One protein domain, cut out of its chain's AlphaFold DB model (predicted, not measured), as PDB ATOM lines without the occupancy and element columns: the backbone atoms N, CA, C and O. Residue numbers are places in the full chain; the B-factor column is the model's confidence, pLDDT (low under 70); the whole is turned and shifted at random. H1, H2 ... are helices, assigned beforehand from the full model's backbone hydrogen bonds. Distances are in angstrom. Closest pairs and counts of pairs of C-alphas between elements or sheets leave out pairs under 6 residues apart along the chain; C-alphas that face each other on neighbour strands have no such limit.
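What this domain is: This is residues 166 to 262 of the 287 residues of an uncharacterized protein of Bremia lactucae (UniProt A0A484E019). Three long helices run up and down in a row, with H2 in the middle, H3 close along one side and H1 on the other, where only its mid-stretch meets H2 and both its ends stick out. The printed part has 97 residues with three named helices, H1, H2 and H3 in chain order, and no named strand; the class is all helix. It is loose, with a radius of gyration of the C-alphas of 16.6 A, and elongated, spanning 52 by 27 by 22 A.

Where its parts are: H2, residues 199 to 228, is 43.6 A long. H3, residues 232 to 261, is 44.6 A long and ends with C-alpha 261 at (202.831, 237.205, 252.630). H1, residues 166 to 192, is 39.5 A long and begins with C-alpha 166 at (201.971, 207.655, 280.266).

How they stand to each other: H2 and H3 form a helical hairpin and touch, closest at the C-alphas of Ile 218 and Thr 238, 5.7 A apart; they run opposite ways at a shallow tilt of 20 degrees. H1 and H2 form another, at 30 degrees, where residues 177 to 187 alone touch residues 202 to 212; the closest C-alphas, Ile 180 and Glu 209, are 6.9 A apart. H1 and H3 are apart. In H1, H2 and H3 every O i to N i+4 pair is within hydrogen-bond range.

The domain as a whole: The C-alphas farthest apart, Asp 194 and Gly 229, are 52.4 A apart. The printed part has no cut and no long link. Residues 166 to 174 and 228 to 232 have pLDDT under 70.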
ATOM      1  N   TYR A 166     201.025 206.764 279.592       46.47
ATOM      2  CA  TYR A 166     201.971 207.655 280.266       46.47
ATOM      3  C   TYR A 166     203.343 207.747 279.574       46.47
ATOM      4  O   TYR A 166     203.980 208.795 279.630       46.47
ATOM      5  N   ASP A 167     203.787 206.701 278.869       46.31
ATOM      6  CA  ASP A 167     205.135 206.678 278.273       46.31
ATOM      7  C   ASP A 167     205.223 207.431 276.932       46.31
ATOM      8  O   ASP A 167     206.239 208.060 276.637       46.31
ATOM      9  N   LEU A 168     204.147 207.433 276.136       47.44
ATOM     10  CA  LEU A 168     204.068 208.196 274.879       47.44
ATOM     11  C   LEU A 168     203.848 209.698 275.119       47.44
ATOM     12  O   LEU A 168     204.408 210.518 274.392       47.44
ATOM     13  N   GLU A 169     203.081 210.064 276.150       52.47
ATOM     14  CA  GLU A 169     202.870 211.466 276.537       52.47
ATOM     15  C   GLU A 169     204.136 212.086 277.151       52.47
ATOM     16  O   GLU A 169     204.471 213.227 276.832       52.47
ATOM     17  N   ASN A 170     204.902 211.328 277.946       50.69
ATOM     18  CA  ASN A 170     206.148 211.822 278.544       50.69
ATOM     19  C   ASN A 170     207.258 212.084 277.510       50.69
ATOM     20  O   ASN A 170     208.018 213.039 277.671       50.69
ATOM     21  N   MET A 171     207.341 211.287 276.438       50.19
ATOM     22  CA  MET A 171     208.297 211.524 275.343       50.19
ATOM     23  C   MET A 171     207.935 212.773 274.529       50.19
ATOM     24  O   MET A 171     208.788 213.622 274.289       50.19
ATOM     25  N   ALA A 172     206.656 212.944 274.178       56.72
ATOM     26  CA  ALA A 172     206.198 214.111 273.421       56.72
ATOM     27  C   ALA A 172     206.336 215.429 274.208       56.72
ATOM     28  O   ALA A 172     206.611 216.478 273.621       56.72
ATOM     29  N   TYR A 173     206.171 215.381 275.533       58.19
ATOM     30  CA  TYR A 173     206.310 216.547 276.402       58.19
ATOM     31  C   TYR A 173     207.776 216.973 276.590       58.19
ATOM     32  O   TYR A 173     208.106 218.156 276.475       58.19
ATOM     33  N   ALA A 174     208.676 216.007 276.812       61.00
ATOM     34  CA  ALA A 174     210.116 216.261 276.902       61.00
ATOM     35  C   ALA A 174     210.683 216.844 275.595       61.00
ATOM     36  O   ALA A 174     211.564 217.710 275.617       61.00
ATOM     37  N   ASP A 175     210.135 216.414 274.460       73.06
ATOM     38  CA  ASP A 175     210.519 216.910 273.146       73.06
ATOM     39  C   ASP A 175     210.093 218.369 272.928       73.06
ATOM     40  O   ASP A 175     210.897 219.175 272.457       73.06
ATOM     41  N   ALA A 176     208.873 218.754 273.320       77.12
ATOM     42  CA  ALA A 176     208.381 220.125 273.154       77.12
ATOM     43  C   ALA A 176     209.257 221.157 273.888       77.12
ATOM     44  O   ALA A 176     209.698 222.134 273.280       77.12
ATOM     45  N   ALA A 177     209.594 220.906 275.157       81.12
ATOM     46  CA  ALA A 177     210.453 221.795 275.946       81.12
ATOM     47  C   ALA A 177     211.858 221.959 275.331       81.12
ATOM     48  O   ALA A 177     212.440 223.050 275.339       81.12
ATOM     49  N   LYS A 178     212.401 220.887 274.741       85.19
ATOM     50  CA  LYS A 178     213.684 220.916 274.029       85.19
ATOM     51  C   LYS A 178     213.626 221.779 272.766       85.19
ATOM     52  O   LYS A 178     214.573 222.514 272.495       85.19
ATOM     53  N   TYR A 179     212.540 221.709 271.999       84.12
ATOM     54  CA  TYR A 179     212.385 222.548 270.806       84.12
ATOM     55  C   TYR A 179     212.205 224.025 271.165       84.12
ATOM     56  O   TYR A 179     212.830 224.872 270.531       84.12
ATOM     57  N   ILE A 180     211.423 224.327 272.204       88.62
ATOM     58  CA  ILE A 180     211.193 225.701 272.675       88.62
ATOM     59  C   ILE A 180     212.503 226.334 273.153       88.62
ATOM     60  O   ILE A 180     212.882 227.400 272.672       88.62
ATOM     61  N   SER A 181     213.231 225.651 274.039       89.69
ATOM     62  CA  SER A 181     214.524 226.136 274.546       89.69
ATOM     63  C   SER A 181     215.586 226.247 273.448       89.69
ATOM     64  O   SER A 181     216.346 227.214 273.416       89.69
ATOM     65  N   GLY A 182     215.620 225.295 272.510       88.62
ATOM     66  CA  GLY A 182     216.512 225.349 271.353       88.62
ATOM     67  C   GLY A 182     216.230 226.549 270.446       88.62
ATOM     68  O   GLY A 182     217.159 227.255 270.060       88.62
ATOM     69  N   ALA A 183     214.958 226.822 270.149       89.62
ATOM     70  CA  ALA A 183     214.556 227.979 269.352       89.62
ATOM     71  C   ALA A 183     214.904 229.306 270.049       89.62
ATOM     72  O   ALA A 183     215.445 230.212 269.416       89.62
ATOM     73  N   GLN A 184     214.696 229.395 271.364       91.94
ATOM     74  CA  GLN A 184     215.067 230.568 272.157       91.94
ATOM     75  C   GLN A 184     216.586 230.810 272.170       91.94
ATOM     76  O   GLN A 184     217.043 231.950 272.035       91.94
ATOM     77  N   ALA A 185     217.384 229.744 272.281       91.44
ATOM     78  CA  ALA A 185     218.841 229.826 272.211       91.44
ATOM     79  C   ALA A 185     219.315 230.321 270.836       91.44
ATOM     80  O   ALA A 185     220.174 231.199 270.763       91.44
ATOM     81  N   LEU A 186     218.710 229.820 269.754       90.69
ATOM     82  CA  LEU A 186     219.005 230.275 268.393       90.69
ATOM     83  C   LEU A 186     218.641 231.749 268.192       90.69
ATOM     84  O   LEU A 186     219.461 232.508 267.685       90.69
ATOM     85  N   LEU A 187     217.461 232.180 268.645       91.00
ATOM     86  CA  LEU A 187     217.055 233.589 268.577       91.00
ATOM     87  C   LEU A 187     218.005 234.497 269.358       91.00
ATOM     88  O   LEU A 187     218.342 235.585 268.898       91.00
ATOM     89  N   THR A 188     218.469 234.044 270.519       91.06
ATOM     90  CA  THR A 188     219.455 234.782 271.315       91.06
ATOM     91  C   THR A 188     220.785 234.885 270.574       91.06
ATOM     92  O   THR A 188     221.377 235.958 270.525       91.06
ATOM     93  N   GLN A 189     221.242 233.798 269.949       91.94
ATOM     94  CA  GLN A 189     222.471 233.801 269.163       91.94
ATOM     95  C   GLN A 189     222.379 234.718 267.935       91.94
ATOM     96  O   GLN A 189     223.332 235.439 267.660       91.94
ATOM     97  N   LEU A 190     221.245 234.731 267.229       89.38
ATOM     98  CA  LEU A 190     221.023 235.627 266.088       89.38
ATOM     99  C   LEU A 190     221.045 237.098 266.515       89.38
ATOM    100  O   LEU A 190     221.695 237.909 265.863       89.38
ATOM    101  N   LYS A 191     220.436 237.421 267.663       88.75
ATOM    102  CA  LYS A 191     220.512 238.764 268.259       88.75
ATOM    103  C   LYS A 191     221.943 239.159 268.630       88.75
ATOM    104  O   LYS A 191     222.320 240.301 268.432       88.75
ATOM    105  N   LEU A 192     222.748 238.226 269.144       92.06
ATOM    106  CA  LEU A 192     224.164 238.478 269.451       92.06
ATOM    107  C   LEU A 192     225.029 238.688 268.200       92.06
ATOM    108  O   LEU A 192     226.114 239.249 268.304       92.06
ATOM    109  N   GLN A 193     224.582 238.194 267.046       92.56
ATOM    110  CA  GLN A 193     225.263 238.346 265.761       92.56
ATOM    111  C   GLN A 193     224.768 239.566 264.968       92.56
ATOM    112  O   GLN A 193     225.167 239.711 263.815       92.56
ATOM    113  N   ASP A 194     223.899 240.402 265.553       89.50
ATOM    114  CA  ASP A 194     223.204 241.505 264.873       89.50
ATOM    115  C   ASP A 194     222.520 241.064 263.562       89.50
ATOM    116  O   ASP A 194     222.390 241.829 262.607       89.50
ATOM    117  N   ALA A 195     222.086 239.800 263.501       87.44
ATOM    118  CA  ALA A 195     221.332 239.288 262.370       87.44
ATOM    119  C   ALA A 195     219.902 239.835 262.423       87.44
ATOM    120  O   ALA A 195     219.262 239.814 263.477       87.44
ATOM    121  N   ASP A 196     219.391 240.284 261.277       86.75
ATOM    122  CA  ASP A 196     218.020 240.771 261.175       86.75
ATOM    123  C   ASP A 196     217.039 239.599 261.323       86.75
ATOM    124  O   ASP A 196     217.004 238.674 260.504       86.75
ATOM    125  N   VAL A 197     216.283 239.600 262.422       87.06
ATOM    126  CA  VAL A 197     215.269 238.587 262.718       87.06
ATOM    127  C   VAL A 197     213.906 239.265 262.662       87.06
ATOM    128  O   VAL A 197     213.656 240.152 263.477       87.06
ATOM    129  N   PRO A 198     212.991 238.820 261.782       88.25
ATOM    130  CA  PRO A 198     211.657 239.393 261.706       88.25
ATOM    131  C   PRO A 198     210.924 239.343 263.050       88.25
ATOM    132  O   PRO A 198     210.862 238.294 263.703       88.25
ATOM    133  N   ASP A 199     210.293 240.457 263.419       88.81
ATOM    134  CA  ASP A 199     209.515 240.592 264.655       88.81
ATOM    135  C   ASP A 199     208.411 239.535 264.783       88.81
ATOM    136  O   ASP A 199     208.027 239.146 265.888       88.81
ATOM    137  N   GLU A 200     207.861 239.045 263.668       90.06
ATOM    138  CA  GLU A 200     206.878 237.960 263.687       90.06
ATOM    139  C   GLU A 200     207.464 236.662 264.252       90.06
ATOM    140  O   GLU A 200     206.771 235.968 264.992       90.06
ATOM    141  N   ILE A 201     208.731 236.343 263.963       88.88
ATOM    142  CA  ILE A 201     209.383 235.120 264.458       88.88
ATOM    143  C   ILE A 201     209.590 235.209 265.971       88.88
ATOM    144  O   ILE A 201     209.314 234.246 266.691       88.88
ATOM    145  N   VAL A 202     210.014 236.376 266.463       92.00
ATOM    146  CA  VAL A 202     210.160 236.628 267.904       92.00
ATOM    147  C   VAL A 202     208.807 236.483 268.607       92.00
ATOM    148  O   VAL A 202     208.699 235.761 269.597       92.00
ATOM    149  N   ARG A 203     207.750 237.081 268.046       92.00
ATOM    150  CA  ARG A 203     206.389 236.985 268.597       92.00
ATOM    151  C   ARG A 203     205.833 235.559 268.573       92.00
ATOM    152  O   ARG A 203     205.155 235.161 269.518       92.00
ATOM    153  N   VAL A 204     206.109 234.771 267.529       92.44
ATOM    154  CA  VAL A 204     205.708 233.352 267.486       92.44
ATOM    155  C   VAL A 204     206.380 232.570 268.613       92.44
ATOM    156  O   VAL A 204     205.692 231.814 269.297       92.44
ATOM    157  N   GLN A 205     207.677 232.778 268.858       92.81
ATOM    158  CA  GLN A 205     208.380 232.115 269.960       92.81
ATOM    159  C   GLN A 205     207.740 232.437 271.319       92.81
ATOM    160  O   GLN A 205     207.447 231.522 272.089       92.81
ATOM    161  N   GLU A 206     207.464 233.713 271.597       92.94
ATOM    162  CA  GLU A 206     206.821 234.143 272.848       92.94
ATOM    163  C   GLU A 206     205.445 233.485 273.040       92.94
ATOM    164  O   GLU A 206     205.116 232.994 274.123       92.94
ATOM    165  N   LEU A 207     204.636 233.415 271.978       91.31
ATOM    166  CA  LEU A 207     203.313 232.787 272.031       91.31
ATOM    167  C   LEU A 207     203.392 231.271 272.248       91.31
ATOM    168  O   LEU A 207     202.555 230.714 272.963       91.31
ATOM    169  N   VAL A 208     204.387 230.600 271.663       92.31
ATOM    170  CA  VAL A 208     204.627 229.166 271.879       92.31
ATOM    171  C   VAL A 208     205.047 228.897 273.327       92.31
ATOM    172  O   VAL A 208     204.544 227.952 273.939       92.31
ATOM    173  N   GLU A 209     205.882 229.751 273.919       91.69
ATOM    174  CA  GLU A 209     206.225 229.673 275.346       91.69
ATOM    175  C   GLU A 209     204.988 229.877 276.237       91.69
ATOM    176  O   GLU A 209     204.790 229.149 277.215       91.69
ATOM    177  N   CYS A 210     204.101 230.818 275.898       92.25
ATOM    178  CA  CYS A 210     202.828 230.981 276.610       92.25
ATOM    179  C   CYS A 210     201.924 229.740 276.496       92.25
ATOM    180  O   CYS A 210     201.277 229.359 277.477       92.25
ATOM    181  N   LEU A 211     201.884 229.088 275.328       90.94
ATOM    182  CA  LEU A 211     201.114 227.859 275.120       90.94
ATOM    183  C   LEU A 211     201.611 226.707 275.994       90.94
ATOM    184  O   LEU A 211     200.780 226.036 276.619       90.94
ATOM    185  N   ASP A 212     202.927 226.496 276.062       90.56
ATOM    186  CA  ASP A 212     203.510 225.445 276.903       90.56
ATOM    187  C   ASP A 212     203.271 225.724 278.392       90.56
ATOM    188  O   ASP A 212     202.776 224.860 279.117       90.56
ATOM    189  N   ASN A 213     203.470 226.968 278.837       91.69
ATOM    190  CA  ASN A 213     203.160 227.370 280.211       91.69
ATOM    191  C   ASN A 213     201.687 227.110 280.578       91.69
ATOM    192  O   ASN A 213     201.384 226.635 281.679       91.69
ATOM    193  N   ASN A 214     200.750 227.387 279.666       91.94
ATOM    194  CA  ASN A 214     199.338 227.086 279.895       91.94
ATOM    195  C   ASN A 214     199.067 225.576 279.900       91.94
ATOM    196  O   ASN A 214     198.290 225.111 280.738       91.94
ATOM    197  N   ALA A 215     199.736 224.799 279.044       89.69
ATOM    198  CA  ALA A 215     199.641 223.340 279.058       89.69
ATOM    199  C   ALA A 215     200.118 222.750 280.400       89.69
ATOM    200  O   ALA A 215     199.416 221.917 280.978       89.69
ATOM    201  N   GLN A 216     201.232 223.245 280.952       89.62
ATOM    202  CA  GLN A 216     201.733 222.851 282.277       89.62
ATOM    203  C   GLN A 216     200.729 223.159 283.388       89.62
ATOM    204  O   GLN A 216     200.436 222.300 284.223       89.62
ATOM    205  N   LYS A 217     200.167 224.375 283.394       89.38
ATOM    206  CA  LYS A 217     199.172 224.789 284.396       89.38
ATOM    207  C   LYS A 217     197.912 223.931 284.328       89.38
ATOM    208  O   LYS A 217     197.407 223.516 285.370       89.38
ATOM    209  N   ILE A 218     197.432 223.619 283.122       87.81
ATOM    210  CA  ILE A 218     196.292 222.718 282.917       87.81
ATOM    211  C   ILE A 218     196.629 221.317 283.438       87.81
ATOM    212  O   ILE A 218     195.861 220.760 284.222       87.81
ATOM    213  N   ALA A 219     197.787 220.760 283.076       87.44
ATOM    214  CA  ALA A 219     198.214 219.447 283.554       87.44
ATOM    215  C   ALA A 219     198.293 219.399 285.093       87.44
ATOM    216  O   ALA A 219     197.745 218.485 285.718       87.44
ATOM    217  N   ALA A 220     198.883 220.421 285.721       84.69
ATOM    218  CA  ALA A 220     198.967 220.545 287.174       84.69
ATOM    219  C   ALA A 220     197.582 220.665 287.838       84.69
ATOM    220  O   ALA A 220     197.314 220.004 288.852       84.69
ATOM    221  N   ALA A 221     196.673 221.455 287.257       84.44
ATOM    222  CA  ALA A 221     195.299 221.598 287.736       84.44
ATOM    223  C   ALA A 221     194.529 220.270 287.639       84.44
ATOM    224  O   ALA A 221     193.863 219.864 288.596       84.44
ATOM    225  N   LEU A 222     194.681 219.534 286.535       83.44
ATOM    226  CA  LEU A 222     194.057 218.223 286.338       83.44
ATOM    227  C   LEU A 222     194.574 217.178 287.338       83.44
ATOM    228  O   LEU A 222     193.774 216.432 287.911       83.44
ATOM    229  N   VAL A 223     195.883 217.137 287.601       81.88
ATOM    230  CA  VAL A 223     196.467 216.250 288.625       81.88
ATOM    231  C   VAL A 223     195.942 216.604 290.020       81.88
ATOM    232  O   VAL A 223     195.604 215.710 290.801       81.88
ATOM    233  N   THR A 224     195.817 217.895 290.327       79.19
ATOM    234  CA  THR A 224     195.309 218.374 291.621       79.19
ATOM    235  C   THR A 224     193.830 218.027 291.814       79.19
ATOM    236  O   THR A 224     193.459 217.497 292.866       79.19
ATOM    237  N   ASN A 225     193.002 218.220 290.782       77.44
ATOM    238  CA  ASN A 225     191.580 217.861 290.792       77.44
ATOM    239  C   ASN A 225     191.361 216.350 290.959       77.44
ATOM    240  O   ASN A 225     190.454 215.938 291.680       77.44
ATOM    241  N   ARG A 226     192.220 215.504 290.370       74.44
ATOM    242  CA  ARG A 226     192.166 214.046 290.594       74.44
ATOM    243  C   ARG A 226     192.432 213.660 292.052       74.44
ATOM    244  O   ARG A 226     191.864 212.682 292.521       74.44
ATOM    245  N   ARG A 227     193.294 214.397 292.762       71.62
ATOM    246  CA  ARG A 227     193.694 214.077 294.146       71.62
ATOM    247  C   ARG A 227     192.722 214.591 295.207       71.62
ATOM    248  O   ARG A 227     192.620 213.970 296.258       71.62
ATOM    249  N   ARG A 228     192.052 215.724 294.971       67.94
ATOM    250  CA  ARG A 228     191.203 216.400 295.976       67.94
ATOM    251  C   ARG A 228     189.701 216.380 295.661       67.94
ATOM    252  O   ARG A 228     188.924 216.922 296.438       67.94
ATOM    253  N   GLY A 229     189.297 215.739 294.562       62.03
ATOM    254  CA  GLY A 229     187.946 215.871 294.013       62.03
ATOM    255  C   GLY A 229     187.811 217.169 293.212       62.03
ATOM    256  O   GLY A 229     188.568 218.119 293.416       62.03
ATOM    257  N   ALA A 230     186.882 217.198 292.253       63.72
ATOM    258  CA  ALA A 230     186.682 218.356 291.387       63.72
ATOM    259  C   ALA A 230     186.184 219.557 292.209       63.72
ATOM    260  O   ALA A 230     185.011 219.644 292.565       63.72
ATOM    261  N   SER A 231     187.092 220.479 292.521       66.00
ATOM    262  CA  SER A 231     186.745 221.797 293.045       66.00
ATOM    263  C   SER A 231     186.190 222.649 291.902       66.00
ATOM    264  O   SER A 231     186.805 222.705 290.835       66.00
ATOM    265  N   VAL A 232     185.065 223.340 292.127       68.88
ATOM    266  CA  VAL A 232     184.465 224.288 291.163       68.88
ATOM    267  C   VAL A 232     185.516 225.300 290.676       68.88
ATOM    268  O   VAL A 232     185.689 225.496 289.479       68.88
ATOM    269  N   THR A 233     186.354 225.806 291.586       73.56
ATOM    270  CA  THR A 233     187.448 226.741 291.276       73.56
ATOM    271  C   THR A 233     188.532 226.135 290.369       73.56
ATOM    272  O   THR A 233     189.131 226.825 289.542       73.56
ATOM    273  N   GLY A 234     188.805 224.832 290.491       73.50
ATOM    274  CA  GLY A 234     189.772 224.132 289.637       73.50
ATOM    275  C   GLY A 234     189.264 223.925 288.206       73.50
ATOM    276  O   GLY A 234     190.055 223.894 287.261       73.50
ATOM    277  N   ALA A 235     187.949 223.793 288.035       77.81
ATOM    278  CA  ALA A 235     187.318 223.697 286.723       77.81
ATOM    279  C   ALA A 235     187.317 225.055 286.000       77.81
ATOM    280  O   ALA A 235     187.695 225.114 284.829       77.81
ATOM    281  N   ASP A 236     187.000 226.141 286.712       82.31
ATOM    282  CA  ASP A 236     186.958 227.497 286.149       82.31
ATOM    283  C   ASP A 236     188.341 227.973 285.678       82.31
ATOM    284  O   ASP A 236     188.491 228.491 284.569       82.31
ATOM    285  N   THR A 237     189.385 227.715 286.472       85.19
ATOM    286  CA  THR A 237     190.775 228.034 286.098       85.19
ATOM    287  C   THR A 237     191.238 227.251 284.870       85.19
ATOM    288  O   THR A 237     191.853 227.817 283.968       85.19
ATOM    289  N   THR A 238     190.890 225.964 284.775       87.44
ATOM    290  CA  THR A 238     191.198 225.148 283.590       87.44
ATOM    291  C   THR A 238     190.464 225.670 282.350       87.44
ATOM    292  O   THR A 238     191.065 225.782 281.281       87.44
ATOM    293  N   ALA A 239     189.185 226.040 282.479       88.50
ATOM    294  CA  ALA A 239     188.402 226.601 281.376       88.50
ATOM    295  C   ALA A 239     188.977 227.936 280.874       88.50
ATOM    296  O   ALA A 239     189.029 228.167 279.661       88.50
ATOM    297  N   GLN A 240     189.458 228.790 281.782       91.31
ATOM    298  CA  GLN A 240     190.131 230.035 281.419       91.31
ATOM    299  C   GLN A 240     191.434 229.779 280.646       91.31
ATOM    300  O   GLN A 240     191.624 230.353 279.574       91.31
ATOM    301  N   LEU A 241     192.294 228.880 281.132       89.75
ATOM    302  CA  LEU A 241     193.558 228.543 280.464       89.75
ATOM    303  C   LEU A 241     193.337 227.950 279.061       89.75
ATOM    304  O   LEU A 241     194.089 228.250 278.133       89.75
ATOM    305  N   LEU A 242     192.276 227.155 278.878       90.88
ATOM    306  CA  LEU A 242     191.878 226.627 277.567       90.88
ATOM    307  C   LEU A 242     191.395 227.734 276.617       90.88
ATOM    308  O   LEU A 242     191.699 227.712 275.422       90.88
ATOM    309  N   LYS A 243     190.664 228.728 277.137       93.50
ATOM    310  CA  LYS A 243     190.259 229.905 276.356       93.50
ATOM    311  C   LYS A 243     191.481 230.704 275.895       93.50
ATOM    312  O   LYS A 243     191.536 231.103 274.733       93.50
ATOM    313  N   GLU A 244     192.462 230.898 276.771       92.00
ATOM    314  CA  GLU A 244     193.731 231.557 276.439       92.00
ATOM    315  C   GLU A 244     194.533 230.767 275.395       92.00
ATOM    316  O   GLU A 244     194.999 231.358 274.422       92.00
ATOM    317  N   GLN A 245     194.612 229.433 275.516       92.69
ATOM    318  CA  GLN A 245     195.255 228.577 274.508       92.69
ATOM    319  C   GLN A 245     194.670 228.794 273.112       92.69
ATOM    320  O   GLN A 245     195.416 228.974 272.149       92.69
ATOM    321  N   LYS A 246     193.338 228.837 272.995       93.00
ATOM    322  CA  LYS A 246     192.673 229.097 271.711       93.00
ATOM    323  C   LYS A 246     193.071 230.455 271.125       93.00
ATOM    324  O   LYS A 246     193.287 230.557 269.920       93.00
ATOM    325  N   ILE A 247     193.174 231.486 271.965       94.00
ATOM    326  CA  ILE A 247     193.576 232.833 271.537       94.00
ATOM    327  C   ILE A 247     195.029 232.834 271.053       94.00
ATOM    328  O   ILE A 247     195.317 233.424 270.015       94.00
ATOM    329  N   TYR A 248     195.943 232.170 271.763       92.19
ATOM    330  CA  TYR A 248     197.344 232.092 271.344       92.19
ATOM    331  C   TYR A 248     197.515 231.331 270.026       92.19
ATOM    332  O   TYR A 248     198.246 231.802 269.160       92.19
ATOM    333  N   ILE A 249     196.793 230.223 269.826       92.19
ATOM    334  CA  ILE A 249     196.817 229.478 268.557       92.19
ATOM    335  C   ILE A 249     196.339 230.357 267.395       92.19
ATOM    336  O   ILE A 249     196.975 230.361 266.344       92.19
ATOM    337  N   ALA A 250     195.264 231.128 267.587       94.31
ATOM    338  CA  ALA A 250     194.774 232.055 266.567       94.31
ATOM    339  C   ALA A 250     195.831 233.116 266.213       94.31
ATOM    340  O   ALA A 250     196.165 233.281 265.047       94.31
ATOM    341  N   LYS A 251     196.448 233.749 267.221       92.75
ATOM    342  CA  LYS A 251     197.514 234.741 266.999       92.75
ATOM    343  C   LYS A 251     198.723 234.164 266.263       92.75
ATOM    344  O   LYS A 251     199.313 234.844 265.433       92.75
ATOM    345  N   ILE A 252     199.110 232.927 266.576       91.19
ATOM    346  CA  ILE A 252     200.200 232.241 265.874       91.19
ATOM    347  C   ILE A 252     199.829 232.033 264.401       91.19
ATOM    348  O   ILE A 252     200.661 232.288 263.534       91.19
ATOM    349  N   ALA A 253     198.595 231.612 264.106       91.56
ATOM    350  CA  ALA A 253     198.125 231.451 262.731       91.56
ATOM    351  C   ALA A 253     198.173 232.776 261.949       91.56
ATOM    352  O   ALA A 253     198.709 232.797 260.842       91.56
ATOM    353  N   ASP A 254     197.726 233.879 262.556       92.38
ATOM    354  CA  ASP A 254     197.770 235.214 261.942       92.38
ATOM    355  C   ASP A 254     199.214 235.662 261.638       92.38
ATOM    356  O   ASP A 254     199.490 236.271 260.603       92.38
ATOM    357  N   LEU A 255     200.165 235.358 262.531       90.88
ATOM    358  CA  LEU A 255     201.587 235.657 262.316       90.88
ATOM    359  C   LEU A 255     202.192 234.800 261.200       90.88
ATOM    360  O   LEU A 255     203.009 235.297 260.425       90.88
ATOM    361  N   TYR A 256     201.787 233.534 261.082       88.06
ATOM    362  CA  TYR A 256     202.210 232.684 259.969       88.06
ATOM    363  C   TYR A 256     201.687 233.194 258.627       88.06
ATOM    364  O   TYR A 256     202.428 233.174 257.644       88.06
ATOM    365  N   GLU A 257     200.452 233.690 258.582       90.31
ATOM    366  CA  GLU A 257     199.900 234.312 257.380       90.31
ATOM    367  C   GLU A 257     200.707 235.558 256.985       90.31
ATOM    368  O   GLU A 257     201.134 235.675 255.833       90.31
ATOM    369  N   GLN A 258     201.043 236.422 257.952       89.88
ATOM    370  CA  GLN A 258     201.910 237.589 257.730       89.88
ATOM    371  C   GLN A 258     203.300 237.202 257.212       89.88
ATOM    372  O   GLN A 258     203.798 237.816 256.270       89.88
ATOM    373  N   LEU A 259     203.920 236.173 257.799       85.12
ATOM    374  CA  LEU A 259     205.214 235.659 257.348       85.12
ATOM    375  C   LEU A 259     205.144 235.092 255.927       85.12
ATOM    376  O   LEU A 259     206.073 235.292 255.153       85.12
ATOM    377  N   SER A 260     204.044 234.425 255.569       87.12
ATOM    378  CA  SER A 260     203.854 233.865 254.226       87.12
ATOM    379  C   SER A 260     203.628 234.928 253.146       87.12
ATOM    380  O   SER A 260     203.946 234.699 251.981       87.12
ATOM    381  N   ALA A 261     203.091 236.088 253.531       86.25
ATOM    382  CA  ALA A 261     202.831 237.205 252.630       86.25
ATOM    383  C   ALA A 261     204.076 238.068 252.363       86.25
ATOM    384  O   ALA A 261     204.092 238.825 251.390       86.25
ATOM    385  N   LYS A 262     205.118 237.975 253.203       80.12
ATOM    386  CA  LYS A 262     206.379 238.687 252.968       80.12
ATOM    387  C   LYS A 262     207.151 237.987 251.837       80.12
ATOM    388  O   LYS A 262     207.434 236.796 251.956       80.12
TER     389      LYS A 262